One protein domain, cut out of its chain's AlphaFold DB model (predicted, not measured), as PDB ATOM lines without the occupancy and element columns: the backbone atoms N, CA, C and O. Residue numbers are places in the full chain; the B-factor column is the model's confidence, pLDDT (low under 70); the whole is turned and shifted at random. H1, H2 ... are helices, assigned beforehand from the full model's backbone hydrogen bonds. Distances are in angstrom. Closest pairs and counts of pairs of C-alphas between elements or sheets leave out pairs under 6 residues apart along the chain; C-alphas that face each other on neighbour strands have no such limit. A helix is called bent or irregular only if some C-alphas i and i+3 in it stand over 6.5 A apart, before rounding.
ATOM      1  N   LYS A  43     307.936  65.928 -39.593       57.25
ATOM      2  CA  LYS A  43     308.765  66.439 -40.701       57.25
ATOM      3  C   LYS A  43     309.142  67.912 -40.547       57.25
ATOM      4  O   LYS A  43     310.225  68.309 -40.962       57.25
ATOM      5  N   LYS A  44     308.274  68.744 -39.959       54.72
ATOM      6  CA  LYS A  44     308.625  70.131 -39.608       54.72
ATOM      7  C   LYS A  44     309.677  70.170 -38.500       54.72
ATOM      8  O   LYS A  44     310.593  70.984 -38.577       54.72
ATOM      9  N   PHE A  45     309.574  69.261 -37.535       52.00
ATOM     10  CA  PHE A  45     310.565  69.048 -36.484       52.00
ATOM     11  C   PHE A  45     311.933  68.663 -37.068       52.00
ATOM     12  O   PHE A  45     312.945  69.237 -36.679       52.00
ATOM     13  N   GLU A  46     311.957  67.780 -38.074       53.06
ATOM     14  CA  GLU A  46     313.168  67.448 -38.841       53.06
ATOM     15  C   GLU A  46     313.699  68.629 -39.667       53.06
ATOM     16  O   GLU A  46     314.910  68.801 -39.788       53.06
ATOM     17  N   SER A  47     312.816  69.461 -40.236       59.22
ATOM     18  CA  SER A  47     313.217  70.558 -41.134       59.22
ATOM     19  C   SER A  47     313.944  71.711 -40.433       59.22
ATOM     20  O   SER A  47     314.684  72.455 -41.074       59.22
ATOM     21  N   SER A  48     313.765  71.853 -39.118       63.25
ATOM     22  CA  SER A  48     314.443  72.863 -38.307       63.25
ATOM     23  C   SER A  48     314.839  72.259 -36.954       63.25
ATOM     24  O   SER A  48     314.082  72.395 -35.987       63.25
ATOM     25  N   PRO A  49     316.022  71.623 -36.852       64.56
ATOM     26  CA  PRO A  49     316.473  70.966 -35.620       64.56
ATOM     27  C   PRO A  49     316.470  71.906 -34.404       64.56
ATOM     28  O   PRO A  49     316.206  71.474 -33.288       64.56
ATOM     29  N   ASN A  50     316.657  73.211 -34.624       70.56
ATOM     30  CA  ASN A  50     316.571  74.220 -33.569       70.56
ATOM     31  C   ASN A  50     315.142  74.424 -33.043       70.56
ATOM     32  O   ASN A  50     314.963  74.562 -31.840       70.56
ATOM     33  N   ALA A  51     314.124  74.438 -33.912       72.19
ATOM     34  CA  ALA A  51     312.739  74.595 -33.460       72.19
ATOM     35  C   ALA A  51     312.269  73.352 -32.699       72.19
ATOM     36  O   ALA A  51     311.519  73.470 -31.734       72.19
ATOM     37  N   GLY A  52     312.755  72.173 -33.102       74.00
ATOM     38  CA  GLY A  52     312.505  70.939 -32.374       74.00
ATOM     39  C   GLY A  52     313.156  70.927 -30.990       74.00
ATOM     40  O   GLY A  52     312.505  70.619 -29.995       74.00
ATOM     41  N   ALA A  53     314.415  71.355 -30.905       77.44
ATOM     42  CA  ALA A  53     315.123  71.495 -29.637       77.44
ATOM     43  C   ALA A  53     314.426  72.480 -28.677       77.44
ATOM     44  O   ALA A  53     314.241  72.169 -27.503       77.44
ATOM     45  N   VAL A  54     313.976  73.635 -29.182       79.69
ATOM     46  CA  VAL A  54     313.220  74.625 -28.391       79.69
ATOM     47  C   VAL A  54     311.874  74.069 -27.931       79.69
ATOM     48  O   VAL A  54     311.520  74.231 -26.769       79.69
ATOM     49  N   ALA A  55     311.152  73.358 -28.797       80.25
ATOM     50  CA  ALA A  55     309.896  72.722 -28.416       80.25
ATOM     51  C   ALA A  55     310.085  71.668 -27.310       80.25
ATOM     52  O   ALA A  55     309.260  71.607 -26.405       80.25
ATOM     53  N   LEU A  56     311.171  70.883 -27.343       83.00
ATOM     54  CA  LEU A  56     311.499  69.930 -26.274       83.00
ATOM     55  C   LEU A  56     311.830  70.628 -24.956       83.00
ATOM     56  O   LEU A  56     311.361  70.184 -23.914       83.00
ATOM     57  N   MET A  57     312.572  71.738 -24.997       82.19
ATOM     58  CA  MET A  57     312.852  72.537 -23.799       82.19
ATOM     59  C   MET A  57     311.567  73.115 -23.195       82.19
ATOM     60  O   MET A  57     311.336  72.972 -21.998       82.19
ATOM     61  N   CYS A  58     310.694  73.709 -24.016       80.62
ATOM     62  CA  CYS A  58     309.404  74.225 -23.555       80.62
ATOM     63  C   CYS A  58     308.497  73.112 -23.020       80.62
ATOM     64  O   CYS A  58     307.824  73.302 -22.013       80.62
ATOM     65  N   PHE A  59     308.478  71.952 -23.678       82.88
ATOM     66  CA  PHE A  59     307.699  70.809 -23.221       82.88
ATOM     67  C   PHE A  59     308.231  70.268 -21.890       82.88
ATOM     68  O   PHE A  59     307.444  70.086 -20.973       82.88
ATOM     69  N   GLY A  60     309.548  70.102 -21.741       78.12
ATOM     70  CA  GLY A  60     310.172  69.699 -20.477       78.12
ATOM     71  C   GLY A  60     309.858  70.662 -19.331       78.12
ATOM     72  O   GLY A  60     309.515  70.220 -18.240       78.12
ATOM     73  N   PHE A  61     309.868  71.970 -19.602       80.38
ATOM     74  CA  PHE A  61     309.461  72.983 -18.627       80.38
ATOM     75  C   PHE A  61     307.973  72.880 -18.246       80.38
ATOM     76  O   PHE A  61     307.630  72.970 -17.075       80.38
ATOM     77  N   LEU A  62     307.081  72.637 -19.212       81.94
ATOM     78  CA  LEU A  62     305.656  72.430 -18.926       81.94
ATOM     79  C   LEU A  62     305.407  71.182 -18.074       81.94
ATOM     80  O   LEU A  62     304.529  71.209 -17.219       81.94
ATOM     81  N   LEU A  63     306.165  70.101 -18.288       75.94
ATOM     82  CA  LEU A  63     306.046  68.895 -17.466       75.94
ATOM     83  C   LEU A  63     306.415  69.173 -16.004       75.94
ATOM     84  O   LEU A  63     305.713  68.688 -15.124       75.94
ATOM     85  N   LEU A  64     307.436  69.998 -15.753       75.31
ATOM     86  CA  LEU A  64     307.805  70.434 -14.400       75.31
ATOM     87  C   LEU A  64     306.706  71.281 -13.743       75.31
ATOM     88  O   LEU A  64     306.328  71.038 -12.603       75.31
ATOM     89  N   VAL A  65     306.116  72.224 -14.481       76.75
ATOM     90  CA  VAL A  65     304.978  73.000 -13.959       76.75
ATOM     91  C   VAL A  65     303.806  72.078 -13.624       76.75
ATOM     92  O   VAL A  65     303.186  72.210 -12.573       76.75
ATOM     93  N   PHE A  66     303.498  71.110 -14.492       71.31
ATOM     94  CA  PHE A  66     302.432  70.159 -14.204       71.31
ATOM     95  C   PHE A  66     302.758  69.248 -13.019       71.31
ATOM     96  O   PHE A  66     301.830  68.930 -12.281       71.31
ATOM     97  N   SER A  67     304.019  68.854 -12.792       70.19
ATOM     98  CA  SER A  67     304.355  68.064 -11.601       70.19
ATOM     99  C   SER A  67     304.040  68.817 -10.316       70.19
ATOM    100  O   SER A  67     303.389  68.239  -9.451       70.19
ATOM    101  N   GLU A  68     304.398  70.101 -10.229       67.94
ATOM    102  CA  GLU A  68     304.074  70.939  -9.063       67.94
ATOM    103  C   GLU A  68     302.560  71.102  -8.883       67.94
ATOM    104  O   GLU A  68     302.052  71.069  -7.765       67.94
ATOM    105  N   MET A  69     301.799  71.232  -9.977       70.25
ATOM    106  CA  MET A  69     300.337  71.308  -9.886       70.25
ATOM    107  C   MET A  69     299.714  70.009  -9.356       70.25
ATOM    108  O   MET A  69     298.765  70.070  -8.575       70.25
ATOM    109  N   TYR A  70     300.223  68.840  -9.766       68.88
ATOM    110  CA  TYR A  70     299.744  67.551  -9.255       68.88
ATOM    111  C   TYR A  70     300.160  67.310  -7.801       68.88
ATOM    112  O   TYR A  70     299.376  66.752  -7.038       68.88
ATOM    113  N   GLU A  71     301.348  67.757  -7.398       66.88
ATOM    114  CA  GLU A  71     301.795  67.729  -6.003       66.88
ATOM    115  C   GLU A  71     300.915  68.624  -5.122       66.88
ATOM    116  O   GLU A  71     300.360  68.162  -4.127       66.88
ATOM    117  N   TYR A  72     300.698  69.875  -5.538       67.38
ATOM    118  CA  TYR A  72     299.824  70.806  -4.830       67.38
ATOM    119  C   TYR A  72     298.395  70.258  -4.713       67.38
ATOM    120  O   TYR A  72     297.769  70.361  -3.660       67.38
ATOM    121  N   SER A  73     297.881  69.629  -5.776       62.66
ATOM    122  CA  SER A  73     296.587  68.934  -5.748       62.66
ATOM    123  C   SER A  73     296.582  67.802  -4.715       62.66
ATOM    124  O   SER A  73     295.659  67.701  -3.910       62.66
ATOM    125  N   ALA A  74     297.634  66.983  -4.673       60.41
ATOM    126  CA  ALA A  74     297.739  65.878  -3.727       60.41
ATOM    127  C   ALA A  74     297.857  66.339  -2.260       60.41
ATOM    128  O   ALA A  74     297.396  65.632  -1.360       60.41
ATOM    129  N   GLU A  75     298.462  67.499  -2.004       63.81
ATOM    130  CA  GLU A  75     298.701  68.005  -0.649       63.81
ATOM    131  C   GLU A  75     297.544  68.856  -0.101       63.81
ATOM    132  O   GLU A  75     297.210  68.745   1.079       63.81
ATOM    133  N   TYR A  76     296.884  69.649  -0.955       60.12
ATOM    134  CA  TYR A  76     295.828  70.589  -0.551       60.12
ATOM    135  C   TYR A  76     294.402  70.138  -0.891       60.12
ATOM    136  O   TYR A  76     293.452  70.883  -0.629       60.12
ATOM    137  N   SER A  77     294.209  68.937  -1.445       65.75
ATOM    138  CA  SER A  77     292.861  68.385  -1.600       65.75
ATOM    139  C   SER A  77     292.235  68.144  -0.220       65.75
ATOM    140  O   SER A  77     292.813  67.468   0.635       65.75
ATOM    141  N   ARG A  78     291.063  68.742   0.027       63.56
ATOM    142  CA  ARG A  78     290.300  68.537   1.266       63.56
ATOM    143  C   ARG A  78     289.722  67.125   1.254       63.56
ATOM    144  O   ARG A  78     289.009  66.773   0.321       63.56
ATOM    145  N   GLY A  79     290.030  66.348   2.290       66.00
ATOM    146  CA  GLY A  79     289.397  65.047   2.504       66.00
ATOM    147  C   GLY A  79     287.890  65.187   2.753       66.00
ATOM    148  O   GLY A  79     287.442  66.284   3.102       66.00
ATOM    149  N   PRO A  80     287.123  64.097   2.586       68.81
ATOM    150  CA  PRO A  80     285.708  64.092   2.936       68.81
ATOM    151  C   PRO A  80     285.524  64.455   4.416       68.81
ATOM    152  O   PRO A  80     286.369  64.135   5.259       68.81
ATOM    153  N   GLU A  81     284.439  65.160   4.724       72.69
ATOM    154  CA  GLU A  81     284.070  65.493   6.101       72.69
ATOM    155  C   GLU A  81     283.429  64.260   6.746       72.69
ATOM    156  O   GLU A  81     282.560  63.617   6.157       72.69
ATOM    157  N   ALA A  82     283.905  63.883   7.935       70.62
ATOM    158  CA  ALA A  82     283.328  62.761   8.662       70.62
ATOM    159  C   ALA A  82     281.884  63.101   9.067       70.62
ATOM    160  O   ALA A  82     281.645  64.239   9.473       70.62
ATOM    161  N   PRO A  83     280.940  62.142   9.002       64.06
ATOM    162  CA  PRO A  83     279.580  62.380   9.468       64.06
ATOM    163  C   PRO A  83     279.612  62.797  10.944       64.06
ATOM    164  O   PRO A  83     280.206  62.106  11.780       64.06
ATOM    165  N   GLU A  84     279.021  63.951  11.256       64.12
ATOM    166  CA  GLU A  84     278.999  64.478  12.617       64.12
ATOM    167  C   GLU A  84     278.029  63.653  13.474       64.12
ATOM    168  O   GLU A  84     276.893  63.378  13.094       64.12
ATOM    169  N   GLN A  85     278.483  63.238  14.658       57.34
ATOM    170  CA  GLN A  85     277.654  62.486  15.609       57.34
ATOM    171  C   GLN A  85     276.503  63.327  16.181       57.34
ATOM    172  O   GLN A  85     275.534  62.756  16.669       57.34
ATOM    173  N   ASP A  86     276.597  64.655  16.088       61.03
ATOM    174  CA  ASP A  86     275.602  65.606  16.596       61.03
ATOM    175  C   ASP A  86     274.350  65.713  15.702       61.03
ATOM    176  O   ASP A  86     273.326  66.237  16.143       61.03
ATOM    177  N   ASP A  87     274.398  65.177  14.476       60.81
ATOM    178  CA  ASP A  87     273.248  65.106  13.562       60.81
ATOM    179  C   ASP A  87     272.277  63.952  13.901       60.81
ATOM    180  O   ASP A  87     271.206  63.842  13.296       60.81
ATOM    181  N   TYR A  88     272.630  63.102  14.875       63.19
ATOM    182  CA  TYR A  88     271.872  61.915  15.284       63.19
ATOM    183  C   TYR A  88     271.603  61.929  16.802       63.19
ATOM    184  O   TYR A  88     272.486  62.249  17.599       63.19
ATOM    185  N   ASP A  89     270.382  61.591  17.232       60.97
ATOM    186  CA  ASP A  89     269.958  61.697  18.633       60.97
ATOM    187  C   ASP A  89     270.433  60.470  19.429       60.97
ATOM    188  O   ASP A  89     269.815  59.399  19.472       60.97
ATOM    189  N   PHE A  90     271.596  60.614  20.063       62.47
ATOM    190  CA  PHE A  90     272.140  59.586  20.940       62.47
ATOM    191  C   PHE A  90     271.300  59.437  22.215       62.47
ATOM    192  O   PHE A  90     271.038  60.385  22.959       62.47
ATOM    193  N   ASN A  91     270.961  58.191  22.547       60.19
ATOM    194  CA  ASN A  91     270.421  57.848  23.852       60.19
ATOM    195  C   ASN A  91     271.432  58.202  24.960       60.19
ATOM    196  O   ASN A  91     272.645  58.258  24.757       60.19
ATOM    197  N   LYS A  92     270.939  58.376  26.193       57.69
ATOM    198  CA  LYS A  92     271.756  58.711  27.384       57.69
ATOM    199  C   LYS A  92     272.909  57.742  27.690       57.69
ATOM    200  O   LYS A  92     273.741  58.057  28.538       57.69
ATOM    201  N   ASP A  93     272.921  56.567  27.076       64.81
ATOM    202  CA  ASP A  93     273.954  55.540  27.202       64.81
ATOM    203  C   ASP A  93     275.013  55.592  26.083       64.81
ATOM    204  O   ASP A  93     275.941  54.784  26.099       64.81
ATOM    205  N   GLY A  94     274.914  56.543  25.147       60.91
ATOM    206  CA  GLY A  94     275.809  56.652  23.996       60.91
ATOM    207  C   GLY A  94     275.473  55.683  22.859       60.91
ATOM    208  O   GLY A  94     276.297  55.503  21.965       60.91
ATOM    209  N   SER A  95     274.288  55.061  22.872       63.59
ATOM    210  CA  SER A  95     273.769  54.268  21.752       63.59
ATOM    211  C   SER A  95     272.891  55.106  20.819       63.59
ATOM    212  O   SER A  95     272.165  55.994  21.264       63.59
ATOM    213  N   LEU A  96     272.938  54.819  19.518       65.38
ATOM    214  CA  LEU A  96     271.995  55.377  18.546       65.38
ATOM    215  C   LEU A  96     270.618  54.733  18.740       65.38
ATOM    216  O   LEU A  96     270.513  53.533  19.006       65.38
ATOM    217  N   ASN A  97     269.552  55.515  18.581       68.44
ATOM    218  CA  ASN A  97     268.199  54.972  18.529       68.44
ATOM    219  C   ASN A  97     268.064  54.018  17.321       68.44
ATOM    220  O   ASN A  97     268.596  54.298  16.249       68.44
ATOM    221  N   GLU A  98     267.330  52.904  17.442       66.38
ATOM    222  CA  GLU A  98     267.239  51.866  16.389       66.38
ATOM    223  C   GLU A  98     266.728  52.412  15.037       66.38
ATOM    224  O   GLU A  98     267.006  51.843  13.983       66.38
ATOM    225  N   THR A  99     266.002  53.535  15.056       67.06
ATOM    226  CA  THR A  99     265.507  54.231  13.852       67.06
ATOM    227  C   THR A  99     266.568  55.125  13.188       67.06
ATOM    228  O   THR A  99     266.484  55.383  11.990       67.06
ATOM    229  N   GLU A 100     267.580  55.566  13.936       65.19
ATOM    230  CA  GLU A 100     268.646  56.478  13.490       65.19
ATOM    231  C   GLU A 100     269.980  55.759  13.236       65.19
ATOM    232  O   GLU A 100     270.839  56.265  12.519       65.19
ATOM    233  N   MET A 101     270.119  54.527  13.731       70.25
ATOM    234  CA  MET A 101     271.264  53.655  13.465       70.25
ATOM    235  C   MET A 101     271.416  53.329  11.969       70.25
ATOM    236  O   MET A 101     272.516  53.380  11.436       70.25
ATOM    237  N   VAL A 102     270.310  53.059  11.266       72.94
ATOM    238  CA  VAL A 102     270.323  52.752   9.822       72.94
ATOM    239  C   VAL A 102     270.829  53.927   8.969       72.94
ATOM    240  O   VAL A 102     271.697  53.703   8.123       72.94
ATOM    241  N   PRO A 103     270.331  55.172   9.136       70.94
ATOM    242  CA  PRO A 103     270.874  56.302   8.391       70.94
ATOM    243  C   PRO A 103     272.308  56.659   8.810       70.94
ATOM    244  O   PRO A 103     273.079  57.046   7.934       70.94
ATOM    245  N   TYR A 104     272.696  56.484  10.079       72.44
ATOM    246  CA  TYR A 104     274.084  56.682  10.516       72.44
ATOM    247  C   TYR A 104     275.047  55.684   9.855       72.44
ATOM    248  O   TYR A 104     276.027  56.104   9.243       72.44
ATOM    249  N   ASP A 105     274.738  54.384   9.881       78.31
ATOM    250  CA  ASP A 105     275.564  53.353   9.236       78.31
ATOM    251  C   ASP A 105     275.706  53.611   7.728       78.31
ATOM    252  O   ASP A 105     276.800  53.512   7.178       78.31
ATOM    253  N   SER A 106     274.630  54.049   7.061       81.00
ATOM    254  CA  SER A 106     274.692  54.406   5.637       81.00
ATOM    255  C   SER A 106     275.573  55.629   5.345       81.00
ATOM    256  O   SER A 106     276.245  55.664   4.315       81.00
ATOM    257  N   ALA A 107     275.604  56.619   6.244       75.50
ATOM    258  CA  ALA A 107     276.464  57.793   6.112       75.50
ATOM    259  C   ALA A 107     277.938  57.448   6.382       75.50
ATOM    260  O   ALA A 107     278.826  57.958   5.699       75.50
ATOM    261  N   VAL A 108     278.203  56.545   7.332       80.94
ATOM    262  CA  VAL A 108     279.552  56.026   7.602       80.94
ATOM    263  C   VAL A 108     280.078  55.217   6.417       80.94
ATOM    264  O   VAL A 108     281.233  55.403   6.035       80.94
ATOM    265  N   ASP A 109     279.250  54.363   5.811       82.88
ATOM    266  CA  ASP A 109     279.628  53.594   4.620       82.88
ATOM    267  C   ASP A 109     279.936  54.520   3.431       82.88
ATOM    268  O   ASP A 109     280.983  54.378   2.797       82.88
ATOM    269  N   ALA A 110     279.089  55.524   3.177       79.88
ATOM    270  CA  ALA A 110     279.328  56.515   2.125       79.88
ATOM    271  C   ALA A 110     280.631  57.303   2.353       79.88
ATOM    272  O   ALA A 110     281.433  57.456   1.433       79.88
ATOM    273  N   TYR A 111     280.891  57.727   3.594       78.81
ATOM    274  CA  TYR A 111     282.144  58.384   3.964       78.81
ATOM    275  C   TYR A 111     283.368  57.484   3.740       78.81
ATOM    276  O   TYR A 111     284.403  57.954   3.268       78.81
ATOM    277  N   GLN A 112     283.286  56.187   4.060       81.81
ATOM    278  CA  GLN A 112     284.392  55.252   3.834       81.81
ATOM    279  C   GLN A 112     284.682  55.040   2.345       81.81
ATOM    280  O   GLN A 112     285.855  54.975   1.961       81.81
ATOM    281  N   ASP A 113     283.642  54.958   1.517       84.56
ATOM    282  CA  ASP A 113     283.785  54.861   0.065       84.56
ATOM    283  C   ASP A 113     284.419  56.137  -0.517       84.56
ATOM    284  O   ASP A 113     285.410  56.047  -1.249       84.56
ATOM    285  N   GLU A 114     283.948  57.320  -0.113       78.38
ATOM    286  CA  GLU A 114     284.527  58.610  -0.518       78.38
ATOM    287  C   GLU A 114     285.979  58.768  -0.045       78.38
ATOM    288  O   GLU A 114     286.840  59.245  -0.785       78.38
ATOM    289  N   LEU A 115     286.298  58.322   1.172       80.44
ATOM    290  CA  LEU A 115     287.654  58.377   1.719       80.44
ATOM    291  C   LEU A 115     288.607  57.444   0.964       80.44
ATOM    292  O   LEU A 115     289.777  57.779   0.756       80.44
ATOM    293  N   ARG A 116     288.115  56.285   0.520       80.06
ATOM    294  CA  ARG A 116     288.879  55.355  -0.313       80.06
ATOM    295  C   ARG A 116     289.138  55.926  -1.706       80.06
ATOM    296  O   ARG A 116     290.255  55.790  -2.209       80.06
ATOM    297  N   GLU A 117     288.140  56.559  -2.316       80.94
ATOM    298  CA  GLU A 117     288.285  57.245  -3.604       80.94
ATOM    299  C   GLU A 117     289.275  58.412  -3.494       80.94
ATOM    300  O   GLU A 117     290.248  58.466  -4.246       80.94
ATOM    301  N   PHE A 118     289.136  59.247  -2.464       75.44
ATOM    302  CA  PHE A 118     290.051  60.349  -2.170       75.44
ATOM    303  C   PHE A 118     291.508  59.885  -2.005       75.44
ATOM    304  O   PHE A 118     292.431  60.486  -2.561       75.44
ATOM    305  N   GLN A 119     291.744  58.798  -1.261       76.06
ATOM    306  CA  GLN A 119     293.088  58.229  -1.107       76.06
ATOM    307  C   GLN A 119     293.649  57.710  -2.434       76.06
ATOM    308  O   GLN A 119     294.836  57.896  -2.707       76.06
ATOM    309  N   SER A 120     292.811  57.073  -3.254       79.12
ATOM    310  CA  SER A 120     293.195  56.587  -4.580       79.12
ATOM    311  C   SER A 120     293.587  57.737  -5.510       79.12
ATOM    312  O   SER A 120     294.643  57.676  -6.144       79.12
ATOM    313  N   ASP A 121     292.789  58.802  -5.553       74.88
ATOM    314  CA  ASP A 121     293.041  59.976  -6.393       74.88
ATOM    315  C   ASP A 121     294.303  60.717  -5.967       74.88
ATOM    316  O   ASP A 121     295.168  61.008  -6.797       74.88
ATOM    317  N   ARG A 122     294.485  60.919  -4.659       71.94
ATOM    318  CA  ARG A 122     295.702  61.517  -4.107       71.94
ATOM    319  C   ARG A 122     296.947  60.701  -4.453       71.94
ATOM    320  O   ARG A 122     297.979  61.273  -4.811       71.94
ATOM    321  N   LEU A 123     296.874  59.371  -4.372       73.00
ATOM    322  CA  LEU A 123     297.986  58.491  -4.741       73.00
ATOM    323  C   LEU A 123     298.266  58.545  -6.251       73.00
ATOM    324  O   LEU A 123     299.427  58.564  -6.667       73.00
ATOM    325  N   GLY A 124     297.212  58.615  -7.066       74.38
ATOM    326  CA  GLY A 124     297.299  58.784  -8.514       74.38
ATOM    327  C   GLY A 124     297.961  60.101  -8.916       74.38
ATOM    328  O   GLY A 124     298.856  60.102  -9.762       74.38
ATOM    329  N   ASP A 125     297.575  61.210  -8.293       68.94
ATOM    330  CA  ASP A 125     298.151  62.530  -8.558       68.94
ATOM    331  C   ASP A 125     299.589  62.645  -8.037       68.94
ATOM    332  O   ASP A 125     300.462  63.122  -8.763       68.94
ATOM    333  N   THR A 126     299.888  62.070  -6.869       68.25
ATOM    334  CA  THR A 126     301.272  61.950  -6.374       68.25
ATOM    335  C   THR A 126     302.136  61.164  -7.366       68.25
ATOM    336  O   THR A 126     303.218  61.610  -7.743       68.25
ATOM    337  N   GLY A 127     301.649  60.027  -7.874       64.06
ATOM    338  CA  GLY A 127     302.374  59.226  -8.863       64.06
ATOM    339  C   GLY A 127     302.625  59.969 -10.181       64.06
ATOM    340  O   GLY A 127     303.718  59.877 -10.745       64.06
ATOM    341  N   LYS A 128     301.647  60.748 -10.660       69.94
ATOM    342  CA  LYS A 128     301.826  61.611 -11.840       69.94
ATOM    343  C   LYS A 128     302.863  62.699 -11.580       69.94
ATOM    344  O   LYS A 128     303.690  62.929 -12.459       69.94
ATOM    345  N   SER A 129     302.835  63.336 -10.406       68.06
ATOM    346  CA  SER A 129     303.785  64.397 -10.044       68.06
ATOM    347  C   SER A 129     305.229  63.897 -10.117       68.06
ATOM    348  O   SER A 129     306.039  64.486 -10.826       68.06
ATOM    349  N   ILE A 130     305.512  62.734  -9.521       67.50
ATOM    350  CA  ILE A 130     306.839  62.110  -9.524       67.50
ATOM    351  C   ILE A 130     307.276  61.781 -10.956       67.50
ATOM    352  O   ILE A 130     308.371  62.130 -11.382       67.50
ATOM    353  N   LEU A 131     306.396  61.168 -11.752       72.62
ATOM    354  CA  LEU A 131     306.727  60.804 -13.131       72.62
ATOM    355  C   LEU A 131     307.025  62.034 -14.007       72.62
ATOM    356  O   LEU A 131     307.942  62.015 -14.828       72.62
ATOM    357  N   LEU A 132     306.244  63.104 -13.851       72.25
ATOM    358  CA  LEU A 132     306.423  64.360 -14.584       72.25
ATOM    359  C   LEU A 132     307.701  65.093 -14.158       72.25
ATOM    360  O   LEU A 132     308.425  65.603 -15.017       72.25
ATOM    361  N   SER A 133     307.993  65.062 -12.859       67.06
ATOM    362  CA  SER A 133     309.223  65.547 -12.234       67.06
ATOM    363  C   SER A 133     310.472  64.861 -12.790       67.06
ATOM    364  O   SER A 133     311.487  65.514 -13.006       67.06
ATOM    365  N   ASP A 134     310.403  63.561 -13.076       70.44
ATOM    366  CA  ASP A 134     311.568  62.807 -13.551       70.44
ATOM    367  C   ASP A 134     311.791  62.995 -15.057       70.44
ATOM    368  O   ASP A 134     312.918  63.113 -15.542       70.44
ATOM    369  N   ILE A 135     310.706  63.051 -15.835       74.75
ATOM    370  CA  ILE A 135     310.781  63.143 -17.299       74.75
ATOM    371  C   ILE A 135     311.046  64.580 -17.771       74.75
ATOM    372  O   ILE A 135     311.733  64.779 -18.780       74.75
ATOM    373  N   GLY A 136     310.520  65.587 -17.068       75.31
ATOM    374  CA  GLY A 136     310.658  67.003 -17.424       75.31
ATOM    375  C   GLY A 136     312.116  67.459 -17.602       75.31
ATOM    376  O   GLY A 136     312.473  67.917 -18.695       75.31
ATOM    377  N   PRO A 137     312.993  67.275 -16.598       74.75
ATOM    378  CA  PRO A 137     314.405  67.639 -16.666       74.75
ATOM    379  C   PRO A 137     315.166  66.874 -17.743       74.75
ATOM    380  O   PRO A 137     315.994  67.458 -18.442       74.75
ATOM    381  N   LEU A 138     314.860  65.587 -17.943       77.62
ATOM    382  CA  LEU A 138     315.480  64.769 -18.990       77.62
ATOM    383  C   LEU A 138     315.160  65.308 -20.390       77.62
ATOM    384  O   LEU A 138     316.050  65.412 -21.239       77.62
ATOM    385  N   MET A 139     313.908  65.708 -20.624       81.25
ATOM    386  CA  MET A 139     313.498  66.352 -21.875       81.25
ATOM    387  C   MET A 139     314.164  67.719 -22.070       81.25
ATOM    388  O   MET A 139     314.541  68.068 -23.192       81.25
ATOM    389  N   LEU A 140     314.368  68.469 -20.986       81.88
ATOM    390  CA  LEU A 140     315.048  69.762 -20.998       81.88
ATOM    391  C   LEU A 140     316.544  69.603 -21.337       81.88
ATOM    392  O   LEU A 140     317.041  70.268 -22.249       81.88
ATOM    393  N   CYS A 141     317.232  68.647 -20.702       83.00
ATOM    394  CA  CYS A 141     318.602  68.230 -21.028       83.00
ATOM    395  C   CYS A 141     318.745  67.839 -22.501       83.00
ATOM    396  O   CYS A 141     319.654  68.304 -23.194       83.00
ATOM    397  N   LEU A 142     317.835  66.993 -22.994       81.75
ATOM    398  CA  LEU A 142     317.839  66.534 -24.379       81.75
ATOM    399  C   LEU A 142     317.634  67.704 -25.351       81.75
ATOM    400  O   LEU A 142     318.348  67.808 -26.350       81.75
ATOM    401  N   GLY A 143     316.710  68.615 -25.041       80.81
ATOM    402  CA  GLY A 143     316.479  69.834 -25.811       80.81
ATOM    403  C   GLY A 143     317.708  70.749 -25.857       80.81
ATOM    404  O   GLY A 143     318.102  71.182 -26.940       80.81
ATOM    405  N   LEU A 144     318.375  70.977 -24.721       81.94
ATOM    406  CA  LEU A 144     319.610  71.772 -24.642       81.94
ATOM    407  C   LEU A 144     320.755  71.149 -25.450       81.94
ATOM    408  O   LEU A 144     321.469  71.851 -26.170       81.94
ATOM    409  N   LEU A 145     320.911  69.826 -25.379       81.00
ATOM    410  CA  LEU A 145     321.952  69.106 -26.107       81.00
ATOM    411  C   LEU A 145     321.717  69.161 -27.624       81.00
ATOM    412  O   LEU A 145     322.637  69.456 -28.393       81.00
ATOM    413  N   LEU A 146     320.471  68.958 -28.060       79.44
ATOM    414  CA  LEU A 146     320.079  69.097 -29.465       79.44
ATOM    415  C   LEU A 146     320.238  70.539 -29.964       79.44
ATOM    416  O   LEU A 146     320.647  70.746 -31.107       79.44
ATOM    417  N   PHE A 147     319.987  71.535 -29.111       77.88
ATOM    418  CA  PHE A 147     320.203  72.945 -29.430       77.88
ATOM    419  C   PHE A 147     321.694  73.281 -29.600       77.88
ATOM    420  O   PHE A 147     322.073  73.948 -30.564       77.88
ATOM    421  N   ALA A 148     322.557  72.776 -28.714       76.50
ATOM    422  CA  ALA A 148     323.999  73.025 -28.760       76.50
ATOM    423  C   ALA A 148     324.694  72.354 -29.963       76.50
ATOM    424  O   ALA A 148     325.635  72.913 -30.537       76.50
ATOM    425  N   VAL A 149     324.225  71.167 -30.363       74.00
ATOM    426  CA  VAL A 149     324.761  70.399 -31.506       74.00
ATOM    427  C   VAL A 149     324.102  70.805 -32.837       74.00
ATOM    428  O   VAL A 149     324.676  70.595 -33.910       74.00
ATOM    429  N   GLY A 150     322.924  71.435 -32.785       70.19
ATOM    430  CA  GLY A 150     322.142  71.858 -33.942       70.19
ATOM    431  C   GLY A 150     322.931  72.709 -34.942       70.19
ATOM    432  O   GLY A 150     323.599  73.687 -34.604       70.19
ATOM    433  N   ARG A 151     322.842  72.352 -36.230       59.16
ATOM    434  CA  ARG A 151     323.520  73.079 -37.321       59.16
ATOM    435  C   ARG A 151     322.888  74.436 -37.651       59.16
ATOM    436  O   ARG A 151     323.521  75.227 -38.339       59.16
ATOM    437  N   GLY A 152     321.675  74.714 -37.165       56.03
ATOM    438  CA  GLY A 152     320.943  75.951 -37.460       56.03
ATOM    439  C   GLY A 152     321.373  77.166 -36.632       56.03
ATOM    440  O   GLY A 152     320.892  78.263 -36.875       56.03
ATOM    441  N   THR A 153     322.239  77.001 -35.628       56.25
ATOM    442  CA  THR A 153     322.731  78.096 -34.773       56.25
ATOM    443  C   THR A 153     324.026  78.694 -35.341       56.25
ATOM    444  O   THR A 153     325.048  78.753 -34.656       56.25
ATOM    445  N   SER A 154     324.039  79.094 -36.620       57.41
ATOM    446  CA  SER A 154     325.251  79.626 -37.281       57.41
ATOM    447  C   SER A 154     325.833  80.864 -36.589       57.41
ATOM    448  O   SER A 154     327.011  81.157 -36.756       57.41
ATOM    449  N   GLU A 155     325.026  81.552 -35.783       65.56
ATOM    450  CA  GLU A 155     325.414  82.737 -35.013       65.56
ATOM    451  C   GLU A 155     326.029  82.408 -33.643       65.56
ATOM    452  O   GLU A 155     326.587  83.283 -32.987       65.56
ATOM    453  N   MET A 156     325.961  81.150 -33.194       71.19
ATOM    454  CA  MET A 156     326.377  80.790 -31.842       71.19
ATOM    455  C   MET A 156     327.877  80.441 -31.786       71.19
ATOM    456  O   MET A 156     328.294  79.453 -32.408       71.19
ATOM    457  N   PRO A 157     328.698  81.188 -31.018       79.38
ATOM    458  CA  PRO A 157     330.130  80.934 -30.913       79.38
ATOM    459  C   PRO A 157     330.413  79.576 -30.254       79.38
ATOM    460  O   PRO A 157     329.680  79.114 -29.377       79.38
ATOM    461  N   LYS A 158     331.513  78.928 -30.666       77.62
ATOM    462  CA  LYS A 158     331.901  77.580 -30.198       77.62
ATOM    463  C   LYS A 158     332.020  77.489 -28.671       77.62
ATOM    464  O   LYS A 158     331.661  76.463 -28.102       77.62
ATOM    465  N   SER A 159     332.476  78.558 -28.017       79.06
ATOM    466  CA  SER A 159     332.569  78.657 -26.556       79.06
ATOM    467  C   SER A 159     331.202  78.548 -25.880       79.06
ATOM    468  O   SER A 159     331.045  77.792 -24.929       79.06
ATOM    469  N   MET A 160     330.192  79.235 -26.411       78.50
ATOM    470  CA  MET A 160     328.841  79.220 -25.859       78.50
ATOM    471  C   MET A 160     328.196  77.833 -26.001       78.50
ATOM    472  O   MET A 160     327.526  77.375 -25.084       78.50
ATOM    473  N   ARG A 161     328.449  77.116 -27.105       79.81
ATOM    474  CA  ARG A 161     327.951  75.739 -27.290       79.81
ATOM    475  C   ARG A 161     328.534  74.777 -26.260       79.81
ATOM    476  O   ARG A 161     327.805  73.960 -25.713       79.81
ATOM    477  N   ILE A 162     329.830  74.901 -25.973       80.50
ATOM    478  CA  ILE A 162     330.505  74.091 -24.953       80.50
ATOM    479  C   ILE A 162     329.934  74.393 -23.564       80.50
ATOM    480  O   ILE A 162     329.666  73.458 -22.820       80.50
ATOM    481  N   ILE A 163     329.680  75.667 -23.237       84.31
ATOM    482  CA  ILE A 163     329.047  76.050 -21.965       84.31
ATOM    483  C   ILE A 163     327.667  75.399 -21.827       84.31
ATOM    484  O   ILE A 163     327.383  74.834 -20.778       84.31
ATOM    485  N   ILE A 164     326.839  75.405 -22.881       83.75
ATOM    486  CA  ILE A 164     325.522  74.748 -22.841       83.75
ATOM    487  C   ILE A 164     325.650  73.235 -22.640       83.75
ATOM    488  O   ILE A 164     324.889  72.666 -21.867       83.75
ATOM    489  N   VAL A 165     326.612  72.579 -23.293       83.56
ATOM    490  CA  VAL A 165     326.841  71.136 -23.109       83.56
ATOM    491  C   VAL A 165     327.309  70.823 -21.688       83.56
ATOM    492  O   VAL A 165     326.810  69.878 -21.086       83.56
ATOM    493  N   ILE A 166     328.230  71.622 -21.137       83.00
ATOM    494  CA  ILE A 166     328.692  71.472 -19.751       83.00
ATOM    495  C   ILE A 166     327.522  71.688 -18.790       83.00
ATOM    496  O   ILE A 166     327.324  70.873 -17.898       83.00
ATOM    497  N   PHE A 167     326.717  72.731 -18.996       81.56
ATOM    498  CA  PHE A 167     325.538  73.002 -18.179       81.56
ATOM    499  C   PHE A 167     324.526  71.857 -18.245       81.56
ATOM    500  O   PHE A 167     324.101  71.376 -17.206       81.56
ATOM    501  N   ALA A 168     324.194  71.361 -19.440       81.12
ATOM    502  CA  ALA A 168     323.280  70.233 -19.603       81.12
ATOM    503  C   ALA A 168     323.809  68.960 -18.924       81.12
ATOM    504  O   ALA A 168     323.032  68.206 -18.352       81.12
ATOM    505  N   PHE A 169     325.123  68.725 -18.953       78.25
ATOM    506  CA  PHE A 169     325.735  67.576 -18.290       78.25
ATOM    507  C   PHE A 169     325.758  67.717 -16.767       78.25
ATOM    508  O   PHE A 169     325.459  66.755 -16.070       78.25
ATOM    509  N   LEU A 170     326.087  68.902 -16.247       77.38
ATOM    510  CA  LEU A 170     326.031  69.184 -14.811       77.38
ATOM    511  C   LEU A 170     324.595  69.093 -14.295       77.38
ATOM    512  O   LEU A 170     324.357  68.446 -13.286       77.38
ATOM    513  N   PHE A 171     323.642  69.659 -15.032       75.12
ATOM    514  CA  PHE A 171     322.218  69.576 -14.731       75.12
ATOM    515  C   PHE A 171     321.739  68.118 -14.744       75.12
ATOM    516  O   PHE A 171     321.127  67.675 -13.785       75.12
ATOM    517  N   PHE A 172     322.115  67.324 -15.750       74.56
ATOM    518  CA  PHE A 172     321.822  65.887 -15.798       74.56
ATOM    519  C   PHE A 172     322.445  65.103 -14.631       74.56
ATOM    520  O   PHE A 172     321.805  64.224 -14.055       74.56
ATOM    521  N   MET A 173     323.688  65.419 -14.266       69.00
ATOM    522  CA  MET A 173     324.366  64.789 -13.131       69.00
ATOM    523  C   MET A 173     323.726  65.162 -11.801       69.00
ATOM    524  O   MET A 173     323.668  64.309 -10.928       69.00
ATOM    525  N   GLU A 174     323.204  66.376 -11.660       68.62
ATOM    526  CA  GLU A 174     322.400  66.749 -10.499       68.62
ATOM    527  C   GLU A 174     321.093  65.945 -10.486       68.62
ATOM    528  O   GLU A 174     320.793  65.282  -9.503       68.62
ATOM    529  N   THR A 175     320.392  65.866 -11.627       66.06
ATOM    530  CA  THR A 175     319.106  65.150 -11.735       66.06
ATOM    531  C   THR A 175     319.190  63.649 -11.439       66.06
ATOM    532  O   THR A 175     318.202  63.043 -11.045       66.06
ATOM    533  N   ILE A 176     320.357  63.027 -11.642       61.06
ATOM    534  CA  ILE A 176     320.557  61.578 -11.460       61.06
ATOM    535  C   ILE A 176     321.418  61.262 -10.232       61.06
ATOM    536  O   ILE A 176     321.232  60.231  -9.590       61.06
ATOM    537  N   GLY A 177     322.400  62.108  -9.929       46.38
ATOM    538  CA  GLY A 177     323.481  61.827  -8.987       46.38
ATOM    539  C   GLY A 177     323.141  62.108  -7.528       46.38
ATOM    540  O   GLY A 177     323.716  61.462  -6.655       46.38
ATOM    541  N   THR A 178     322.203  63.013  -7.247       49.66
ATOM    542  CA  THR A 178     321.765  63.301  -5.871       49.66
ATOM    543  C   THR A 178     320.509  62.527  -5.473       49.66
ATOM    544  O   THR A 178     320.106  62.581  -4.313       49.66
ATOM    545  N   GLY A 179     319.890  61.779  -6.400       45.78
ATOM    546  CA  GLY A 179     318.586  61.140  -6.168       45.78
ATOM    547  C   GLY A 179     317.476  62.151  -5.863       45.78
ATOM    548  O   GLY A 179     316.395  61.765  -5.424       45.78
TER     549      GLY A 179
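This is residues 43 to 179 of the 202 residues of an uncharacterized protein of Euryarchaeota archaeon (UniProt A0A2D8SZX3). One very long helix, H3, makes the length of a rod, and two shorter helices, H2 and H4, pack on its later part, each running back along it. The long link of residues 77 to 97 runs beside the earlier part of H3, and the very short H1 makes a corner at the start of H2. The printed part has 137 residues with four named helices, H1, H2, H3 and H4 in chain order, and no named strand; the class is all helix. The whole is extended, with a radius of gyration of the C-alphas of 26.6 A and spans of 86 by 35 by 16 A.

H1 is residues 43 to 47, 6.1 A long, with C-alpha 43 at (308.765, 66.439, -40.701). H2, residues 49 to 76, measures 40.7 A. H3, residues 98 to 149, measures 77.1 A from C-alpha 98 at (267.239, 51.866, 16.389); it is neither bent nor irregular, but only just: C-alphas 99 and 102 are 6.5 A apart. H4, residues 158 to 177, measures 27.7 A and ends with C-alpha 177 at (323.481, 61.827, -8.987).

H1 and H2 only just touch, only at the corner, with 3 pairs of C-alphas within 8 A; the closest, Phe 45 and Gly 52, are 4.9 A apart. H2 and H3 form a helical hairpin, opposite ways at a shallow tilt of 25 degrees; H3 touches H2 with residues 122 to 147 alone, and the closest C-alphas, of Ser 67 and Ser 129, are 4.0 A apart. H3 and H4 form another, opposite ways at a shallow tilt of 31 degrees; H3 touches H4 with residues 137 to 149 alone, closest at the C-alphas of Ala 148 and Arg 161, 5.0 A. H2 and H4 are apart. Each O i to N i+4 pair is within hydrogen-bond range in H1, H2 and H4, and 44 of 48 are in H3.

The C-alphas farthest apart, of Lys 92 and Ser 154, are 86.5 A from each other. The printed part has no cut, and the link from H2 to H3 is long, with 21 residues. The mean pLDDT of the printed part is 71.3, with 56 residues under 70, among them 83 to 100.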